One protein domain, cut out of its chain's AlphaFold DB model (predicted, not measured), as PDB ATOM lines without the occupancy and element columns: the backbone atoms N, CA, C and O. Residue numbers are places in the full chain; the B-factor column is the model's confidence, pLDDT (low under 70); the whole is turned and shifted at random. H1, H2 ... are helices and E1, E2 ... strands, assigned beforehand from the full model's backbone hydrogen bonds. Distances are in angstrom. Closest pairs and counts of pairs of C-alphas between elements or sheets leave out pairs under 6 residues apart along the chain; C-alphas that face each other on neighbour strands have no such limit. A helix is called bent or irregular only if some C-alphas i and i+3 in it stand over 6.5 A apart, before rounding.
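What this domain is: This is residues 29 to 34 and 41 to 185 of the 606 residues of the protein "Hypothetical protein" of Timema genevievae (UniProt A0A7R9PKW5). With little regular structure, the chain winds in stacked turns: three short parallel strands, E1, E2, E3, lie side by side, and H2, H3, E4 and H4 gather beyond E3. The 151 printed residues, 44 in named elements, run E1 H1 E2 E3 H2 H3 E4 H4, mixed helices and strands; compact, radius of gyration of the C-alphas 16.0 A, spans 46 by 36 by 26 A.

How they stand to each other: Look first at E1, residues 57 to 59, parallel to E2, residues 96 to 98: N 98 and O 58 are within hydrogen-bond range, 3.0 A. H1, residues 63 to 69, is not on the sheet; E1, H1, E2 form a strand-helix-strand unit, a helix between parallel neighbours. E3, residues 119 to 121, is parallel to E2, with N 121 and O 97 at 2.9 A. H2, residues 131 to 147, only grazes the sheet with residues 140 to 147. H2, with residues 141 to 145 alone, touches H3, residues 149 to 152; their closest C-alphas, Leu 144 and Leu 151, are 6.6 A apart. E4, residues 157 to 159, pairs with no named strand. H4, residues 168 to 171, touches H2, closest C-alphas Val 169 and Val 141, 6.5 A. Every O i to N i+4 pair is within hydrogen-bond range in H1, 7 of 13 in H2; H3 and H4 are too short.

Where its parts are: Find C-alpha 57 at (276.725, 180.405, 297.699), where E1 begins. From C-alpha 131 at (268.561, 157.627, 313.788), H2 runs 24.5 A; it is irregular, C-alphas 132 and 135 being 7.3 A apart. H4 ends at C-alpha 171, (264.194, 155.207, 302.243).

The domain as a whole: Residues 35 to 40 are cut out, leaving C-alphas 34 and 41 10.3 A apart. Links H1 to E2 and E2 to E3 are long. Residues 29 to 34, 41 to 94 and 185 have pLDDT under 70.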
ATOM      1  N   VAL A  29     292.022 178.557 308.079       34.66
ATOM      2  CA  VAL A  29     291.836 177.453 309.035       34.66
ATOM      3  C   VAL A  29     292.844 177.695 310.161       34.66
ATOM      4  O   VAL A  29     294.037 177.781 309.886       34.66
ATOM      5  N   GLN A  30     292.389 177.908 311.399       33.41
ATOM      6  CA  GLN A  30     293.293 177.993 312.554       33.41
ATOM      7  C   GLN A  30     293.343 176.634 313.250       33.41
ATOM      8  O   GLN A  30     292.316 176.134 313.707       33.41
ATOM      9  N   GLU A  31     294.541 176.056 313.329       31.53
ATOM     10  CA  GLU A  31     294.835 174.897 314.170       31.53
ATOM     11  C   GLU A  31     295.124 175.376 315.599       31.53
ATOM     12  O   GLU A  31     295.957 176.259 315.816       31.53
ATOM     13  N   SER A  32     294.444 174.791 316.582       30.22
ATOM     14  CA  SER A  32     294.822 174.928 317.990       30.22
ATOM     15  C   SER A  32     295.826 173.820 318.326       30.22
ATOM     16  O   SER A  32     295.530 172.657 318.048       30.22
ATOM     17  N   PRO A  33     296.987 174.110 318.941       28.11
ATOM     18  CA  PRO A  33     297.918 173.064 319.336       28.11
ATOM     19  C   PRO A  33     297.357 172.329 320.558       28.11
ATOM     20  O   PRO A  33     297.308 172.889 321.653       28.11
ATOM     21  N   ILE A  34     296.939 171.073 320.387       30.84
ATOM     22  CA  ILE A  34     296.637 170.171 321.502       30.84
ATOM     23  C   ILE A  34     297.767 169.148 321.589       30.84
ATOM     24  O   ILE A  34     298.065 168.419 320.646       30.84
ATOM     25  N   GLU A  41     290.112 163.403 319.210       33.69
ATOM     26  CA  GLU A  41     289.269 163.889 318.116       33.69
ATOM     27  C   GLU A  41     289.820 165.204 317.539       33.69
ATOM     28  O   GLU A  41     290.200 166.114 318.277       33.69
ATOM     29  N   THR A  42     289.869 165.325 316.209       33.31
ATOM     30  CA  THR A  42     290.297 166.564 315.542       33.31
ATOM     31  C   THR A  42     289.074 167.406 315.190       33.31
ATOM     32  O   THR A  42     288.356 167.102 314.239       33.31
ATOM     33  N   ILE A  43     288.855 168.491 315.933       35.75
ATOM     34  CA  ILE A  43     287.791 169.463 315.657       35.75
ATOM     35  C   ILE A  43     288.341 170.539 314.714       35.75
ATOM     36  O   ILE A  43     289.242 171.296 315.075       35.75
ATOM     37  N   VAL A  44     287.793 170.632 313.498       35.62
ATOM     38  CA  VAL A  44     288.163 171.680 312.531       35.62
ATOM     39  C   VAL A  44     287.197 172.853 312.653       35.62
ATOM     40  O   VAL A  44     286.036 172.769 312.260       35.62
ATOM     41  N   HIS A  45     287.685 173.982 313.165       36.22
ATOM     42  CA  HIS A  45     286.912 175.219 313.238       36.22
ATOM     43  C   HIS A  45     287.000 175.999 311.919       36.22
ATOM     44  O   HIS A  45     288.031 176.591 311.596       36.22
ATOM     45  N   VAL A  46     285.901 176.053 311.162       39.22
ATOM     46  CA  VAL A  46     285.798 176.895 309.958       39.22
ATOM     47  C   VAL A  46     285.212 178.253 310.345       39.22
ATOM     48  O   VAL A  46     284.006 178.375 310.535       39.22
ATOM     49  N   ASN A  47     286.047 179.289 310.474       36.38
ATOM     50  CA  ASN A  47     285.582 180.649 310.766       36.38
ATOM     51  C   ASN A  47     285.300 181.427 309.469       36.38
ATOM     52  O   ASN A  47     286.209 181.934 308.805       36.38
ATOM     53  N   CYS A  48     284.021 181.542 309.114       37.25
ATOM     54  CA  CYS A  48     283.561 182.376 308.006       37.25
ATOM     55  C   CYS A  48     283.259 183.801 308.499       37.25
ATOM     56  O   CYS A  48     282.102 184.165 308.702       37.25
ATOM     57  N   SER A  49     284.282 184.634 308.693       35.19
ATOM     58  CA  SER A  49     284.078 186.053 309.018       35.19
ATOM     59  C   SER A  49     283.832 186.873 307.739       35.19
ATOM     60  O   SER A  49     284.671 186.863 306.839       35.19
ATOM     61  N   GLY A  50     282.717 187.616 307.662       37.38
ATOM     62  CA  GLY A  50     282.502 188.642 306.623       37.38
ATOM     63  C   GLY A  50     281.251 188.513 305.746       37.38
ATOM     64  O   GLY A  50     281.121 189.274 304.790       37.38
ATOM     65  N   VAL A  51     280.319 187.602 306.040       38.88
ATOM     66  CA  VAL A  51     279.067 187.516 305.268       38.88
ATOM     67  C   VAL A  51     278.039 188.491 305.843       38.88
ATOM     68  O   VAL A  51     277.287 188.170 306.757       38.88
ATOM     69  N   THR A  52     278.016 189.719 305.335       33.41
ATOM     70  CA  THR A  52     276.950 190.687 305.630       33.41
ATOM     71  C   THR A  52     275.837 190.537 304.594       33.41
ATOM     72  O   THR A  52     276.009 190.928 303.443       33.41
ATOM     73  N   SER A  53     274.713 189.934 304.999       36.50
ATOM     74  CA  SER A  53     273.376 190.067 304.385       36.50
ATOM     75  C   SER A  53     273.293 190.099 302.844       36.50
ATOM     76  O   SER A  53     272.651 190.982 302.277       36.50
ATOM     77  N   GLY A  54     273.904 189.130 302.160       38.59
ATOM     78  CA  GLY A  54     273.792 188.960 300.707       38.59
ATOM     79  C   GLY A  54     273.481 187.513 300.334       38.59
ATOM     80  O   GLY A  54     273.910 186.590 301.024       38.59
ATOM     81  N   SER A  55     272.730 187.310 299.246       39.12
ATOM     82  CA  SER A  55     272.526 185.995 298.632       39.12
ATOM     83  C   SER A  55     273.869 185.471 298.120       39.12
ATOM     84  O   SER A  55     274.344 185.892 297.067       39.12
ATOM     85  N   GLY A  56     274.504 184.600 298.895       41.78
ATOM     86  CA  GLY A  56     275.782 183.979 298.561       41.78
ATOM     87  C   GLY A  56     275.643 182.467 298.456       41.78
ATOM     88  O   GLY A  56     274.757 181.873 299.070       41.78
ATOM     89  N   GLN A  57     276.529 181.849 297.682       39.69
ATOM     90  CA  GLN A  57     276.725 180.405 297.699       39.69
ATOM     91  C   GLN A  57     277.976 180.101 298.523       39.69
ATOM     92  O   GLN A  57     279.030 180.698 298.293       39.69
ATOM     93  N   ILE A  58     277.864 179.180 299.480       51.06
ATOM     94  CA  ILE A  58     279.032 178.636 300.178       51.06
ATOM     95  C   ILE A  58     279.376 177.309 299.518       51.06
ATOM     96  O   ILE A  58     278.562 176.387 299.505       51.06
ATOM     97  N   ARG A  59     280.586 177.243 298.963       47.69
ATOM     98  CA  ARG A  59     281.196 176.015 298.467       47.69
ATOM     99  C   ARG A  59     282.451 175.757 299.282       47.69
ATOM    100  O   ARG A  59     283.350 176.598 299.286       47.69
ATOM    101  N   VAL A  60     282.511 174.609 299.947       58.22
ATOM    102  CA  VAL A  60     283.721 174.139 300.634       58.22
ATOM    103  C   VAL A  60     284.158 172.849 299.944       58.22
ATOM    104  O   VAL A  60     283.798 171.761 300.391       58.22
ATOM    105  N   PRO A  61     284.852 172.951 298.795       49.41
ATOM    106  CA  PRO A  61     285.276 171.767 298.077       49.41
ATOM    107  C   PRO A  61     286.488 171.161 298.778       49.41
ATOM    108  O   PRO A  61     287.444 171.868 299.099       49.41
ATOM    109  N   ASN A  62     286.468 169.839 298.928       49.72
ATOM    110  CA  ASN A  62     287.662 169.049 299.190       49.72
ATOM    111  C   ASN A  62     288.414 169.429 300.477       49.72
ATOM    112  O   ASN A  62     289.649 169.453 300.525       49.72
ATOM    113  N   LEU A  63     287.660 169.712 301.544       54.19
ATOM    114  CA  LEU A  63     288.238 169.974 302.862       54.19
ATOM    115  C   LEU A  63     289.129 168.802 303.300       54.19
ATOM    116  O   LEU A  63     290.163 168.993 303.930       54.19
ATOM    117  N   THR A  64     288.771 167.586 302.899       45.38
ATOM    118  CA  THR A  64     289.530 166.376 303.197       45.38
ATOM    119  C   THR A  64     290.913 166.354 302.538       45.38
ATOM    120  O   THR A  64     291.859 165.929 303.190       45.38
ATOM    121  N   GLU A  65     291.088 166.794 301.283       50.31
ATOM    122  CA  GLU A  65     292.425 166.867 300.657       50.31
ATOM    123  C   GLU A  65     293.277 167.972 301.286       50.31
ATOM    124  O   GLU A  65     294.466 167.762 301.532       50.31
ATOM    125  N   TYR A  66     292.652 169.089 301.674       46.03
ATOM    126  CA  TYR A  66     293.312 170.118 302.479       46.03
ATOM    127  C   TYR A  66     293.806 169.556 303.824       46.03
ATOM    128  O   TYR A  66     294.953 169.774 304.203       46.03
ATOM    129  N   LEU A  67     293.006 168.752 304.527       42.59
ATOM    130  CA  LEU A  67     293.396 168.160 305.815       42.59
ATOM    131  C   LEU A  67     294.391 166.993 305.672       42.59
ATOM    132  O   LEU A  67     295.310 166.869 306.482       42.59
ATOM    133  N   LYS A  68     294.283 166.184 304.608       43.88
ATOM    134  CA  LYS A  68     295.268 165.141 304.261       43.88
ATOM    135  C   LYS A  68     296.640 165.741 303.961       43.88
ATOM    136  O   LYS A  68     297.644 165.171 304.377       43.88
ATOM    137  N   SER A  69     296.685 166.894 303.288       46.69
ATOM    138  CA  SER A  69     297.939 167.618 303.040       46.69
ATOM    139  C   SER A  69     298.612 168.125 304.327       46.69
ATOM    140  O   SER A  69     299.826 168.303 304.341       46.69
ATOM    141  N   ASN A  70     297.853 168.246 305.424       37.69
ATOM    142  CA  ASN A  70     298.331 168.640 306.754       37.69
ATOM    143  C   ASN A  70     298.548 167.447 307.714       37.69
ATOM    144  O   ASN A  70     298.661 167.634 308.919       37.69
ATOM    145  N   SER A  71     298.658 166.209 307.206       30.70
ATOM    146  CA  SER A  71     298.985 165.005 308.005       30.70
ATOM    147  C   SER A  71     297.999 164.650 309.134       30.70
ATOM    148  O   SER A  71     298.364 163.948 310.075       30.70
ATOM    149  N   LEU A  72     296.730 165.051 309.029       40.38
ATOM    150  CA  LEU A  72     295.673 164.577 309.928       40.38
ATOM    151  C   LEU A  72     295.164 163.216 309.425       40.38
ATOM    152  O   LEU A  72     294.269 163.118 308.584       40.38
ATOM    153  N   SER A  73     295.815 162.142 309.869       30.50
ATOM    154  CA  SER A  73     295.493 160.771 309.475       30.50
ATOM    155  C   SER A  73     294.186 160.285 310.110       30.50
ATOM    156  O   SER A  73     294.096 160.171 311.327       30.50
ATOM    157  N   SER A  74     293.216 159.931 309.263       32.62
ATOM    158  CA  SER A  74     292.206 158.876 309.482       32.62
ATOM    159  C   SER A  74     291.371 158.878 310.775       32.62
ATOM    160  O   SER A  74     290.812 157.838 311.116       32.62
ATOM    161  N   GLY A  75     291.248 160.003 311.477       29.45
ATOM    162  CA  GLY A  75     290.209 160.212 312.487       29.45
ATOM    163  C   GLY A  75     288.930 160.720 311.824       29.45
ATOM    164  O   GLY A  75     288.998 161.483 310.859       29.45
ATOM    165  N   GLU A  76     287.767 160.284 312.301       34.41
ATOM    166  CA  GLU A  76     286.475 160.830 311.880       34.41
ATOM    167  C   GLU A  76     286.491 162.362 311.989       34.41
ATOM    168  O   GLU A  76     286.761 162.922 313.053       34.41
ATOM    169  N   LEU A  77     286.238 163.053 310.875       34.28
ATOM    170  CA  LEU A  77     286.165 164.507 310.867       34.28
ATOM    171  C   LEU A  77     284.782 164.935 311.357       34.28
ATOM    172  O   LEU A  77     283.832 165.038 310.579       34.28
ATOM    173  N   TRP A  78     284.686 165.233 312.645       31.27
ATOM    174  CA  TRP A  78     283.556 165.957 313.203       31.27
ATOM    175  C   TRP A  78     283.828 167.454 313.029       31.27
ATOM    176  O   TRP A  78     284.594 168.058 313.780       31.27
ATOM    177  N   ILE A  79     283.213 168.088 312.023       36.03
ATOM    178  CA  ILE A  79     283.084 169.551 312.049       36.03
ATOM    179  C   ILE A  79     281.958 169.866 313.025       36.03
ATOM    180  O   ILE A  79     280.806 170.084 312.647       36.03
ATOM    181  N   GLU A  80     282.293 169.843 314.311       29.56
ATOM    182  CA  GLU A  80     281.421 170.390 315.328       29.56
ATOM    183  C   GLU A  80     281.517 171.915 315.234       29.56
ATOM    184  O   GLU A  80     282.532 172.539 315.559       29.56
ATOM    185  N   PHE A  81     280.455 172.541 314.728       40.00
ATOM    186  CA  PHE A  81     280.313 173.988 314.783       40.00
ATOM    187  C   PHE A  81     280.049 174.361 316.238       40.00
ATOM    188  O   PHE A  81     278.908 174.472 316.678       40.00
ATOM    189  N   ASN A  82     281.138 174.474 316.999       28.83
ATOM    190  CA  ASN A  82     281.115 174.718 318.426       28.83
ATOM    191  C   ASN A  82     280.247 175.953 318.699       28.83
ATOM    192  O   ASN A  82     280.482 177.036 318.141       28.83
ATOM    193  N   GLY A  83     279.217 175.765 319.526       31.23
ATOM    194  CA  GLY A  83     278.096 176.681 319.739       31.23
ATOM    195  C   GLY A  83     278.468 178.053 320.300       31.23
ATOM    196  O   GLY A  83     277.582 178.815 320.668       31.23
ATOM    197  N   ASN A  84     279.753 178.403 320.362       31.75
ATOM    198  CA  ASN A  84     280.267 179.678 320.849       31.75
ATOM    199  C   ASN A  84     280.979 180.496 319.752       31.75
ATOM    200  O   ASN A  84     281.171 181.691 319.945       31.75
ATOM    201  N   GLY A  85     281.321 179.894 318.602       34.34
ATOM    202  CA  GLY A  85     282.042 180.563 317.506       34.34
ATOM    203  C   GLY A  85     281.183 180.966 316.306       34.34
ATOM    204  O   GLY A  85     281.549 181.888 315.585       34.34
ATOM    205  N   ILE A  86     280.027 180.325 316.099       39.91
ATOM    206  CA  ILE A  86     279.057 180.715 315.066       39.91
ATOM    207  C   ILE A  86     277.634 180.546 315.613       39.91
ATOM    208  O   ILE A  86     276.865 179.676 315.214       39.91
ATOM    209  N   ARG A  87     277.269 181.391 316.578       34.94
ATOM    210  CA  ARG A  87     275.861 181.581 316.946       34.94
ATOM    211  C   ARG A  87     275.230 182.422 315.827       34.94
ATOM    212  O   ARG A  87     275.618 183.571 315.670       34.94
ATOM    213  N   ASN A  88     274.286 181.854 315.066       39.53
ATOM    214  CA  ASN A  88     273.512 182.469 313.962       39.53
ATOM    215  C   ASN A  88     274.073 182.413 312.519       39.53
ATOM    216  O   ASN A  88     274.123 183.444 311.846       39.53
ATOM    217  N   ILE A  89     274.325 181.224 311.950       47.47
ATOM    218  CA  ILE A  89     274.175 181.069 310.475       47.47
ATOM    219  C   ILE A  89     272.691 181.000 310.078       47.47
ATOM    220  O   ILE A  89     272.340 181.269 308.939       47.47
ATOM    221  N   SER A  90     271.787 180.718 311.019       49.62
ATOM    222  CA  SER A  90     270.329 180.785 310.821       49.62
ATOM    223  C   SER A  90     269.852 182.134 310.259       49.62
ATOM    224  O   SER A  90     268.873 182.177 309.521       49.62
ATOM    225  N   ASN A  91     270.559 183.231 310.554       44.50
ATOM    226  CA  ASN A  91     270.235 184.566 310.035       44.50
ATOM    227  C   ASN A  91     270.858 184.861 308.659       44.50
ATOM    228  O   ASN A  91     270.521 185.860 308.021       44.50
ATOM    229  N   LEU A  92     271.766 184.004 308.192       47.88
ATOM    230  CA  LEU A  92     272.376 184.096 306.876       47.88
ATOM    231  C   LEU A  92     271.494 183.366 305.867       47.88
ATOM    232  O   LEU A  92     271.471 182.141 305.790       47.88
ATOM    233  N   LYS A  93     270.760 184.146 305.067       55.84
ATOM    234  CA  LYS A  93     269.962 183.645 303.942       55.84
ATOM    235  C   LYS A  93     270.886 183.193 302.813       55.84
ATOM    236  O   LYS A  93     271.081 183.912 301.836       55.84
ATOM    237  N   LEU A  94     271.473 182.016 302.968       64.19
ATOM    238  CA  LEU A  94     272.243 181.348 301.929       64.19
ATOM    239  C   LEU A  94     271.274 180.489 301.115       64.19
ATOM    240  O   LEU A  94     270.838 179.454 301.604       64.19
ATOM    241  N   PRO A  95     270.872 180.896 299.901       72.06
ATOM    242  CA  PRO A  95     269.946 180.092 299.114       72.06
ATOM    243  C   PRO A  95     270.597 178.791 298.638       72.06
ATOM    244  O   PRO A  95     269.905 177.795 298.498       72.06
ATOM    245  N   ASN A  96     271.908 178.762 298.401       75.94
ATOM    246  CA  ASN A  96     272.566 177.611 297.788       75.94
ATOM    247  C   ASN A  96     273.798 177.216 298.598       75.94
ATOM    248  O   ASN A  96     274.640 178.063 298.904       75.94
ATOM    249  N   ILE A  97     273.909 175.936 298.940       81.56
ATOM    250  CA  ILE A  97     275.032 175.399 299.713       81.56
ATOM    251  C   ILE A  97     275.546 174.133 299.032       81.56
ATOM    252  O   ILE A  97     274.771 173.232 298.735       81.56
ATOM    253  N   ASP A  98     276.853 174.069 298.790       83.50
ATOM    254  CA  ASP A  98     277.525 172.892 298.235       83.50
ATOM    255  C   ASP A  98     278.570 172.378 299.238       83.50
ATOM    256  O   ASP A  98     279.597 173.022 299.485       83.50
ATOM    257  N   LEU A  99     278.258 171.225 299.833       85.94
ATOM    258  CA  LEU A  99     279.102 170.455 300.751       85.94
ATOM    259  C   LEU A  99     279.446 169.078 300.158       85.94
ATOM    260  O   LEU A  99     279.853 168.172 300.893       85.94
ATOM    261  N   SER A 100     279.282 168.904 298.846       89.06
ATOM    262  CA  SER A 100     279.569 167.646 298.164       89.06
ATOM    263  C   SER A 100     281.058 167.281 298.208       89.06
ATOM    264  O   SER A 100     281.919 168.145 298.395       89.06
ATOM    265  N   SER A 101     281.374 165.995 298.025       89.81
ATOM    266  CA  SER A 101     282.755 165.485 297.943       89.81
ATOM    267  C   SER A 101     283.620 165.830 299.165       89.81
ATOM    268  O   SER A 101     284.771 166.254 299.041       89.81
ATOM    269  N   ASN A 102     283.056 165.666 300.361       87.38
ATOM    270  CA  ASN A 102     283.761 165.827 301.631       87.38
ATOM    271  C   ASN A 102     283.776 164.490 302.403       87.38
ATOM    272  O   ASN A 102     283.415 163.437 301.880       87.38
ATOM    273  N   ALA A 103     284.262 164.504 303.643       88.50
ATOM    274  CA  ALA A 103     284.316 163.326 304.511       88.50
ATOM    275  C   ALA A 103     283.233 163.338 305.607       88.50
ATOM    276  O   ALA A 103     283.454 162.792 306.686       88.50
ATOM    277  N   PHE A 104     282.076 163.963 305.362       87.69
ATOM    278  CA  PHE A 104     281.010 164.013 306.361       87.69
ATOM    279  C   PHE A 104     280.374 162.640 306.571       87.69
ATOM    280  O   PHE A 104     279.829 162.033 305.649       87.69
ATOM    281  N   THR A 105     280.407 162.178 307.818       91.69
ATOM    282  CA  THR A 105     279.663 160.999 308.271       91.69
ATOM    283  C   THR A 105     278.298 161.393 308.825       91.69
ATOM    284  O   THR A 105     277.317 160.683 308.629       91.69
ATOM    285  N   SER A 106     278.187 162.560 309.455       89.75
ATOM    286  CA  SER A 106     276.924 163.115 309.934       89.75
ATOM    287  C   SER A 106     276.933 164.639 309.841       89.75
ATOM    288  O   SER A 106     277.978 165.270 309.668       89.75
ATOM    289  N   VAL A 107     275.750 165.245 309.921       88.06
ATOM    290  CA  VAL A 107     275.599 166.696 310.007       88.06
ATOM    291  C   VAL A 107     274.468 167.021 310.975       88.06
ATOM    292  O   VAL A 107     273.481 166.289 311.059       88.06
ATOM    293  N   SER A 108     274.621 168.095 311.750       86.94
ATOM    294  CA  SER A 108     273.596 168.501 312.713       86.94
ATOM    295  C   SER A 108     272.411 169.168 312.015       86.94
ATOM    296  O   SER A 108     272.575 170.066 311.183       86.94
ATOM    297  N   GLN A 109     271.199 168.810 312.438       88.19
ATOM    298  CA  GLN A 109     269.972 169.481 312.008       88.19
ATOM    299  C   GLN A 109     269.983 170.979 312.343       88.19
ATOM    300  O   GLN A 109     269.397 171.772 311.614       88.19
ATOM    301  N   THR A 110     270.650 171.383 313.427       83.75
ATOM    302  CA  THR A 110     270.685 172.781 313.884       83.75
ATOM    303  C   THR A 110     271.752 173.623 313.193       83.75
ATOM    304  O   THR A 110     271.817 174.827 313.431       83.75
ATOM    305  N   LEU A 111     272.576 173.015 312.332       80.00
ATOM    306  CA  LEU A 111     273.679 173.708 311.675       80.00
ATOM    307  C   LEU A 111     273.199 174.842 310.758       80.00
ATOM    308  O   LEU A 111     273.789 175.921 310.717       80.00
ATOM    309  N   LEU A 112     272.126 174.588 310.012       83.25
ATOM    310  CA  LEU A 112     271.544 175.504 309.038       83.25
ATOM    311  C   LEU A 112     270.024 175.450 309.145       83.25
ATOM    312  O   LEU A 112     269.450 174.441 309.552       83.25
ATOM    313  N   ASP A 113     269.348 176.504 308.693       84.38
ATOM    314  CA  ASP A 113     267.912 176.412 308.437       84.38
ATOM    315  C   ASP A 113     267.665 175.696 307.097       84.38
ATOM    316  O   ASP A 113     267.353 176.306 306.071       84.38
ATOM    317  N   TRP A 114     267.812 174.367 307.109       87.25
ATOM    318  CA  TRP A 114     267.686 173.487 305.939       87.25
ATOM    319  C   TRP A 114     266.369 173.668 305.170       87.25
ATOM    320  O   TRP A 114     266.297 173.406 303.964       87.25
ATOM    321  N   LYS A 115     265.312 174.141 305.843       87.50
ATOM    322  CA  LYS A 115     264.006 174.393 305.225       87.50
ATOM    323  C   LYS A 115     264.028 175.624 304.322       87.50
ATOM    324  O   LYS A 115     263.343 175.600 303.301       87.50
ATOM    325  N   THR A 116     264.849 176.628 304.620       85.00
ATOM    326  CA  THR A 116     264.921 177.886 303.852       85.00
ATOM    327  C   THR A 116     265.870 177.852 302.656       85.00
ATOM    328  O   THR A 116     265.719 178.673 301.753       85.00
ATOM    329  N   LEU A 117     266.799 176.890 302.603       81.38
ATOM    330  CA  LEU A 117     267.722 176.734 301.468       81.38
ATOM    331  C   LEU A 117     266.943 176.536 300.147       81.38
ATOM    332  O   LEU A 117     265.879 175.939 300.133       81.38
ATOM    333  N   GLN A 118     267.417 177.002 299.008       83.62
ATOM    334  CA  GLN A 118     266.853 176.643 297.699       83.62
ATOM    335  C   GLN A 118     267.483 175.355 297.178       83.62
ATOM    336  O   GLN A 118     266.761 174.423 296.830       83.62
ATOM    337  N   THR A 119     268.814 175.279 297.191       80.81
ATOM    338  CA  THR A 119     269.565 174.093 296.765       80.81
ATOM    339  C   THR A 119     270.609 173.709 297.808       80.81
ATOM    340  O   THR A 119     271.201 174.563 298.473       80.81
ATOM    341  N   VAL A 120     270.801 172.404 297.980       89.44
ATOM    342  CA  VAL A 120     271.816 171.856 298.875       89.44
ATOM    343  C   VAL A 120     272.424 170.613 298.242       89.44
ATOM    344  O   VAL A 120     271.705 169.662 297.950       89.44
ATOM    345  N   ASP A 121     273.735 170.629 298.018       90.50
ATOM    346  CA  ASP A 121     274.468 169.470 297.516       90.50
ATOM    347  C   ASP A 121     275.248 168.806 298.657       90.50
ATOM    348  O   ASP A 121     276.115 169.420 299.280       90.50
ATOM    349  N   LEU A 122     274.885 167.558 298.959       94.06
ATOM    350  CA  LEU A 122     275.449 166.720 300.028       94.06
ATOM    351  C   LEU A 122     276.052 165.418 299.472       94.06
ATOM    352  O   LEU A 122     276.336 164.479 300.222       94.06
ATOM    353  N   GLN A 123     276.188 165.326 298.152       95.31
ATOM    354  CA  GLN A 123     276.633 164.119 297.469       95.31
ATOM    355  C   GLN A 123     278.079 163.752 297.806       95.31
ATOM    356  O   GLN A 123     278.848 164.582 298.289       95.31
ATOM    357  N   ASP A 124     278.450 162.498 297.548       94.06
ATOM    358  CA  ASP A 124     279.839 162.035 297.647       94.06
ATOM    359  C   ASP A 124     280.457 162.242 299.045       94.06
ATOM    360  O   ASP A 124     281.629 162.576 299.192       94.06
ATOM    361  N   ASN A 125     279.646 162.040 300.087       94.00
ATOM    362  CA  ASN A 125     280.062 162.034 301.487       94.00
ATOM    363  C   ASN A 125     279.776 160.657 302.116       94.00
ATOM    364  O   ASN A 125     278.756 160.038 301.787       94.00
ATOM    365  N   PRO A 126     280.641 160.154 303.014       95.44
ATOM    366  CA  PRO A 126     280.504 158.836 303.624       95.44
ATOM    367  C   PRO A 126     279.463 158.802 304.762       95.44
ATOM    368  O   PRO A 126     279.793 158.526 305.913       95.44
ATOM    369  N   TRP A 127     278.187 159.037 304.449       96.38
ATOM    370  CA  TRP A 127     277.131 159.189 305.454       96.38
ATOM    371  C   TRP A 127     276.904 157.943 306.330       96.38
ATOM    372  O   TRP A 127     276.711 156.830 305.832       96.38
ATOM    373  N   HIS A 128     276.847 158.162 307.640       94.75
ATOM    374  CA  HIS A 128     276.471 157.205 308.671       94.75
ATOM    375  C   HIS A 128     274.967 157.320 308.947       94.75
ATOM    376  O   HIS A 128     274.494 158.170 309.701       94.75
ATOM    377  N   CYS A 129     274.193 156.491 308.257       95.69
ATOM    378  CA  CYS A 129     272.738 156.502 308.252       95.69
ATOM    379  C   CYS A 129     272.160 155.835 309.501       95.69
ATOM    380  O   CYS A 129     271.676 154.707 309.455       95.69
ATOM    381  N   GLU A 130     272.192 156.556 310.613       92.94
ATOM    382  CA  GLU A 130     271.540 156.176 311.865       92.94
ATOM    383  C   GLU A 130     270.390 157.122 312.221       92.94
ATOM    384  O   GLU A 130     270.074 158.065 311.493       92.94
ATOM    385  N   CYS A 131     269.724 156.859 313.349       93.94
ATOM    386  CA  CYS A 131     268.561 157.627 313.788       93.94
ATOM    387  C   CYS A 131     268.847 159.137 313.910       93.94
ATOM    388  O   CYS A 131     267.978 159.952 313.604       93.94
ATOM    389  N   SER A 132     270.081 159.519 314.259       91.38
ATOM    390  CA  SER A 132     270.536 160.917 314.298       91.38
ATOM    391  C   SER A 132     270.441 161.632 312.946       91.38
ATOM    392  O   SER A 132     270.329 162.855 312.914       91.38
ATOM    393  N   LEU A 133     270.436 160.890 311.835       94.56
ATOM    394  CA  LEU A 133     270.353 161.408 310.471       94.56
ATOM    395  C   LEU A 133     268.945 161.273 309.864       94.56
ATOM    396  O   LEU A 133     268.730 161.632 308.707       94.56
ATOM    397  N   GLN A 134     267.957 160.791 310.630       95.06
ATOM    398  CA  GLN A 134     266.575 160.625 310.160       95.06
ATOM    399  C   GLN A 134     265.976 161.950 309.663       95.06
ATOM    400  O   GLN A 134     265.319 161.983 308.624       95.06
ATOM    401  N   TRP A 135     266.281 163.064 310.333       94.81
ATOM    402  CA  TRP A 135     265.826 164.394 309.916       94.81
ATOM    403  C   TRP A 135     266.276 164.750 308.490       94.81
ATOM    404  O   TRP A 135     265.588 165.497 307.794       94.81
ATOM    405  N   MET A 136     267.418 164.222 308.034       95.38
ATOM    406  CA  MET A 136     267.942 164.491 306.700       95.38
ATOM    407  C   MET A 136     267.085 163.810 305.630       95.38
ATOM    408  O   MET A 136     266.838 164.409 304.584       95.38
ATOM    409  N   LEU A 137     266.551 162.613 305.909       95.19
ATOM    410  CA  LEU A 137     265.540 161.985 305.052       95.19
ATOM    411  C   LEU A 137     264.256 162.822 305.011       95.19
ATOM    412  O   LEU A 137     263.726 163.111 303.936       95.19
ATOM    413  N   ASP A 138     263.783 163.234 306.185       94.38
ATOM    414  CA  ASP A 138     262.468 163.857 306.340       94.38
ATOM    415  C   ASP A 138     262.425 165.289 305.786       94.38
ATOM    416  O   ASP A 138     261.395 165.735 305.277       94.38
ATOM    417  N   ILE A 139     263.542 166.020 305.872       94.69
ATOM    418  CA  ILE A 139     263.629 167.435 305.492       94.69
ATOM    419  C   ILE A 139     264.391 167.606 304.179       94.69
ATOM    420  O   ILE A 139     263.860 168.191 303.234       94.69
ATOM    421  N   VAL A 140     265.637 167.132 304.113       95.06
ATOM    422  CA  VAL A 140     266.538 167.431 302.989       95.06
ATOM    423  C   VAL A 140     266.186 166.577 301.778       95.06
ATOM    424  O   VAL A 140     265.893 167.121 300.717       95.06
ATOM    425  N   VAL A 141     266.127 165.253 301.933       95.88
ATOM    426  CA  VAL A 141     265.800 164.340 300.827       95.88
ATOM    427  C   VAL A 141     264.390 164.604 300.309       95.88
ATOM    428  O   VAL A 141     264.201 164.712 299.100       95.88
ATOM    429  N   ALA A 142     263.415 164.804 301.200       95.06
ATOM    430  CA  ALA A 142     262.044 165.154 300.821       95.06
ATOM    431  C   ALA A 142     261.949 166.423 299.959       95.06
ATOM    432  O   ALA A 142     261.086 166.535 299.084       95.06
ATOM    433  N   LYS A 143     262.829 167.393 300.214       93.81
ATOM    434  CA  LYS A 143     262.905 168.646 299.469       93.81
ATOM    435  C   LYS A 143     263.631 168.476 298.141       93.81
ATOM    436  O   LYS A 143     263.080 168.860 297.112       93.81
ATOM    437  N   LEU A 144     264.812 167.860 298.150       94.06
ATOM    438  CA  LEU A 144     265.587 167.580 296.939       94.06
ATOM    439  C   LEU A 144     264.793 166.718 295.953       94.06
ATOM    440  O   LEU A 144     264.789 166.999 294.763       94.06
ATOM    441  N   TYR A 145     263.998 165.764 296.443       95.25
ATOM    442  CA  TYR A 145     263.128 164.939 295.603       95.25
ATOM    443  C   TYR A 145     262.133 165.757 294.758       95.25
ATOM    444  O   TYR A 145     261.771 165.346 293.654       95.25
ATOM    445  N   LYS A 146     261.692 166.914 295.274       93.69
ATOM    446  CA  LYS A 146     260.757 167.829 294.600       93.69
ATOM    447  C   LYS A 146     261.461 168.882 293.749       93.69
ATOM    448  O   LYS A 146     260.909 169.280 292.729       93.69
ATOM    449  N   VAL A 147     262.611 169.375 294.208       91.00
ATOM    450  CA  VAL A 147     263.318 170.505 293.588       91.00
ATOM    451  C   VAL A 147     264.277 170.030 292.501       91.00
ATOM    452  O   VAL A 147     264.180 170.493 291.370       91.00
ATOM    453  N   ASP A 148     265.184 169.111 292.834       92.56
ATOM    454  CA  ASP A 148     266.197 168.600 291.912       92.56
ATOM    455  C   ASP A 148     266.645 167.188 292.318       92.56
ATOM    456  O   ASP A 148     267.379 166.979 293.287       92.56
ATOM    457  N   GLN A 149     266.203 166.199 291.541       94.69
ATOM    458  CA  GLN A 149     266.516 164.792 291.781       94.69
ATOM    459  C   GLN A 149     267.962 164.427 291.424       94.69
ATOM    460  O   GLN A 149     268.433 163.380 291.869       94.69
ATOM    461  N   GLN A 150     268.682 165.260 290.662       94.81
ATOM    462  CA  GLN A 150     270.091 165.007 290.340       94.81
ATOM    463  C   GLN A 150     270.960 165.075 291.598       94.81
ATOM    464  O   GLN A 150     271.871 164.265 291.752       94.81
ATOM    465  N   LEU A 151     270.596 165.936 292.555       92.62
ATOM    466  CA  LEU A 151     271.277 166.078 293.847       92.62
ATOM    467  C   LEU A 151     271.126 164.851 294.771       92.62
ATOM    468  O   LEU A 151     271.731 164.786 295.838       92.62
ATOM    469  N   LEU A 152     270.321 163.858 294.374       96.12
ATOM    470  CA  LEU A 152     270.109 162.612 295.115       96.12
ATOM    471  C   LEU A 152     270.902 161.424 294.556       96.12
ATOM    472  O   LEU A 152     270.898 160.356 295.176       96.12
ATOM    473  N   TYR A 153     271.547 161.555 293.391       95.44
ATOM    474  CA  TYR A 153     272.140 160.413 292.690       95.44
ATOM    475  C   TYR A 153     273.291 159.780 293.488       95.44
ATOM    476  O   TYR A 153     273.271 158.568 293.741       95.44
ATOM    477  N   ASN A 154     274.228 160.609 293.952       96.25
ATOM    478  CA  ASN A 154     275.363 160.200 294.784       96.25
ATOM    479  C   ASN A 154     275.136 160.431 296.288       96.25
ATOM    480  O   ASN A 154     276.067 160.332 297.087       96.25
ATOM    481  N   LEU A 155     273.898 160.708 296.705       97.00
ATOM    482  CA  LEU A 155     273.549 160.821 298.118       97.00
ATOM    483  C   LEU A 155     273.248 159.427 298.690       97.00
ATOM    484  O   LEU A 155     272.110 158.943 298.654       97.00
ATOM    485  N   LYS A 156     274.294 158.751 299.172       97.19
ATOM    486  CA  LYS A 156     274.261 157.352 299.624       97.19
ATOM    487  C   LYS A 156     274.720 157.204 301.067       97.19
ATOM    488  O   LYS A 156     275.528 157.984 301.551       97.19
ATOM    489  N   CYS A 157     274.234 156.166 301.729       97.31
ATOM    490  CA  CYS A 157     274.774 155.727 303.008       97.31
ATOM    491  C   CYS A 157     276.095 154.982 302.781       97.31
ATOM    492  O   CYS A 157     276.149 154.084 301.946       97.31
ATOM    493  N   ALA A 158     277.139 155.304 303.539       97.00
ATOM    494  CA  ALA A 158     278.356 154.493 303.624       97.00
ATOM    495  C   ALA A 158     278.278 153.478 304.773       97.00
ATOM    496  O   ALA A 158     278.873 152.406 304.715       97.00
ATOM    497  N   SER A 159     277.523 153.799 305.820       93.50
ATOM    498  CA  SER A 159     277.345 152.945 306.993       93.50
ATOM    499  C   SER A 159     275.953 153.146 307.610       93.50
ATOM    500  O   SER A 159     275.307 154.149 307.310       93.50
ATOM    501  N   PRO A 160     275.450 152.198 308.424       93.81
ATOM    502  CA  PRO A 160     276.027 150.879 308.715       93.81
ATOM    503  C   PRO A 160     276.011 149.931 307.501       93.81
ATOM    504  O   PRO A 160     275.289 150.158 306.534       93.81
ATOM    505  N   ALA A 161     276.787 148.839 307.555       92.56
ATOM    506  CA  ALA A 161     277.016 147.920 306.424       92.56
ATOM    507  C   ALA A 161     275.733 147.381 305.754       92.56
ATOM    508  O   ALA A 161     275.717 147.129 304.554       92.56
ATOM    509  N   ILE A 162     274.638 147.249 306.509       90.81
ATOM    510  CA  ILE A 162     273.331 146.768 306.018       90.81
ATOM    511  C   ILE A 162     272.727 147.723 304.974       90.81
ATOM    512  O   ILE A 162     271.992 147.301 304.077       90.81
ATOM    513  N   VAL A 163     273.032 149.017 305.090       93.38
ATOM    514  CA  VAL A 163     272.550 150.065 304.185       93.38
ATOM    515  C   VAL A 163     273.653 150.756 303.405       93.38
ATOM    516  O   VAL A 163     273.356 151.677 302.650       93.38
ATOM    517  N   ALA A 164     274.893 150.287 303.528       95.00
ATOM    518  CA  ALA A 164     276.003 150.779 302.732       95.00
ATOM    519  C   ALA A 164     275.668 150.723 301.229       95.00
ATOM    520  O   ALA A 164     274.982 149.813 300.755       95.00
ATOM    521  N   GLU A 165     276.112 151.741 300.496       95.00
ATOM    522  CA  GLU A 165     275.862 151.985 299.072       95.00
ATOM    523  C   GLU A 165     274.395 152.212 298.670       95.00
ATOM    524  O   GLU A 165     274.103 152.511 297.505       95.00
ATOM    525  N   LYS A 166     273.436 152.139 299.604       95.25
ATOM    526  CA  LYS A 166     272.039 152.464 299.300       95.25
ATOM    527  C   LYS A 166     271.862 153.977 299.237       95.25
ATOM    528  O   LYS A 166     272.241 154.713 300.147       95.25
ATOM    529  N   ARG A 167     271.232 154.447 298.158       96.38
ATOM    530  CA  ARG A 167     270.831 155.854 298.009       96.38
ATOM    531  C   ARG A 167     269.797 156.210 299.067       96.38
ATOM    532  O   ARG A 167     268.833 155.468 299.241       96.38
ATOM    533  N   MET A 168     269.930 157.371 299.699       95.69
ATOM    534  CA  MET A 168     269.012 157.805 300.756       95.69
ATOM    535  C   MET A 168     267.565 157.946 300.272       95.69
ATOM    536  O   MET A 168     266.632 157.640 301.008       95.69
ATOM    537  N   VAL A 169     267.368 158.303 298.998       95.75
ATOM    538  CA  VAL A 169     266.037 158.351 298.368       95.75
ATOM    539  C   VAL A 169     265.302 157.002 298.393       95.75
ATOM    540  O   VAL A 169     264.080 156.981 298.353       95.75
ATOM    541  N   HIS A 170     266.008 155.870 298.509       94.62
ATOM    542  CA  HIS A 170     265.381 154.549 298.649       94.62
ATOM    543  C   HIS A 170     264.501 154.444 299.902       94.62
ATOM    544  O   HIS A 170     263.504 153.725 299.896       94.62
ATOM    545  N   PHE A 171     264.875 155.173 300.952       94.12
ATOM    546  CA  PHE A 171     264.194 155.207 302.243       94.12
ATOM    547  C   PHE A 171     263.151 156.324 302.337       94.12
ATOM    548  O   PHE A 171     262.458 156.451 303.347       94.12
ATOM    549  N   TYR A 172     263.032 157.149 301.294       92.31
ATOM    550  CA  TYR A 172     262.044 158.213 301.253       92.31
ATOM    551  C   TYR A 172     260.629 157.617 301.219       92.31
ATOM    552  O   TYR A 172     260.350 156.695 300.454       92.31
ATOM    553  N   ASN A 173     259.730 158.168 302.042       88.31
ATOM    554  CA  ASN A 173     258.321 157.768 302.143       88.31
ATOM    555  C   ASN A 173     258.065 156.356 302.717       88.31
ATOM    556  O   ASN A 173     257.009 155.765 302.483       88.31
ATOM    557  N   TRP A 174     259.015 155.804 303.475       91.25
ATOM    558  CA  TRP A 174     258.765 154.608 304.282       91.25
ATOM    559  C   TRP A 174     257.786 154.921 305.421       91.25
ATOM    560  O   TRP A 174     257.796 156.009 305.989       91.25
ATOM    561  N   THR A 175     256.930 153.957 305.768       86.56
ATOM    562  CA  THR A 175     255.884 154.137 306.794       86.56
ATOM    563  C   THR A 175     256.438 154.257 308.211       86.56
ATOM    564  O   THR A 175     255.811 154.873 309.069       86.56
ATOM    565  N   LYS A 176     257.606 153.663 308.463       89.69
ATOM    566  CA  LYS A 176     258.360 153.781 309.714       89.69
ATOM    567  C   LYS A 176     259.640 154.583 309.455       89.69
ATOM    568  O   LYS A 176     260.173 154.491 308.348       89.69
ATOM    569  N   PRO A 177     260.171 155.312 310.455       89.88
ATOM    570  CA  PRO A 177     261.443 156.018 310.318       89.88
ATOM    571  C   PRO A 177     262.555 155.014 310.000       89.88
ATOM    572  O   PRO A 177     262.914 154.175 310.834       89.88
ATOM    573  N   ALA A 178     263.056 155.057 308.766       90.94
ATOM    574  CA  ALA A 178     263.930 154.026 308.216       90.94
ATOM    575  C   ALA A 178     265.226 153.860 309.022       90.94
ATOM    576  O   ALA A 178     265.655 152.733 309.258       90.94
ATOM    577  N   PHE A 179     265.810 154.964 309.495       92.44
ATOM    578  CA  PHE A 179     267.078 154.938 310.226       92.44
ATOM    579  C   PHE A 179     266.907 154.707 311.735       92.44
ATOM    580  O   PHE A 179     267.832 154.238 312.389       92.44
ATOM    581  N   CYS A 180     265.721 154.975 312.296       90.00
ATOM    582  CA  CYS A 180     265.439 154.743 313.720       90.00
ATOM    583  C   CYS A 180     264.833 153.363 314.015       90.00
ATOM    584  O   CYS A 180     264.879 152.903 315.150       90.00
ATOM    585  N   SER A 181     264.276 152.675 313.016       85.12
ATOM    586  CA  SER A 181     263.626 151.364 313.187       85.12
ATOM    587  C   SER A 181     264.588 150.170 313.086       85.12
ATOM    588  O   SER A 181     264.178 149.064 312.740       85.12
ATOM    589  N   GLY A 182     265.885 150.382 313.344       74.25
ATOM    590  CA  GLY A 182     266.889 149.310 313.397       74.25
ATOM    591  C   GLY A 182     267.042 148.515 312.096       74.25
ATOM    592  O   GLY A 182     267.483 147.364 312.132       74.25
ATOM    593  N   PHE A 183     266.654 149.095 310.955       79.12
ATOM    594  CA  PHE A 183     266.614 148.427 309.652       79.12
ATOM    595  C   PHE A 183     265.890 147.068 309.672       79.12
ATOM    596  O   PHE A 183     266.227 146.184 308.884       79.12
ATOM    597  N   GLU A 184     264.894 146.882 310.549       70.44
ATOM    598  CA  GLU A 184     264.156 145.614 310.682       70.44
ATOM    599  C   GLU A 184     263.594 145.129 309.339       70.44
ATOM    600  O   GLU A 184     263.706 143.950 309.011       70.44
ATOM    601  N   GLN A 185     263.093 146.053 308.509       65.00
ATOM    602  CA  GLN A 185     262.578 145.750 307.167       65.00
ATOM    603  C   GLN A 185     263.640 145.200 306.199       65.00
ATOM    604  O   GLN A 185     263.286 144.506 305.256       65.00
TER     605      GLN A 185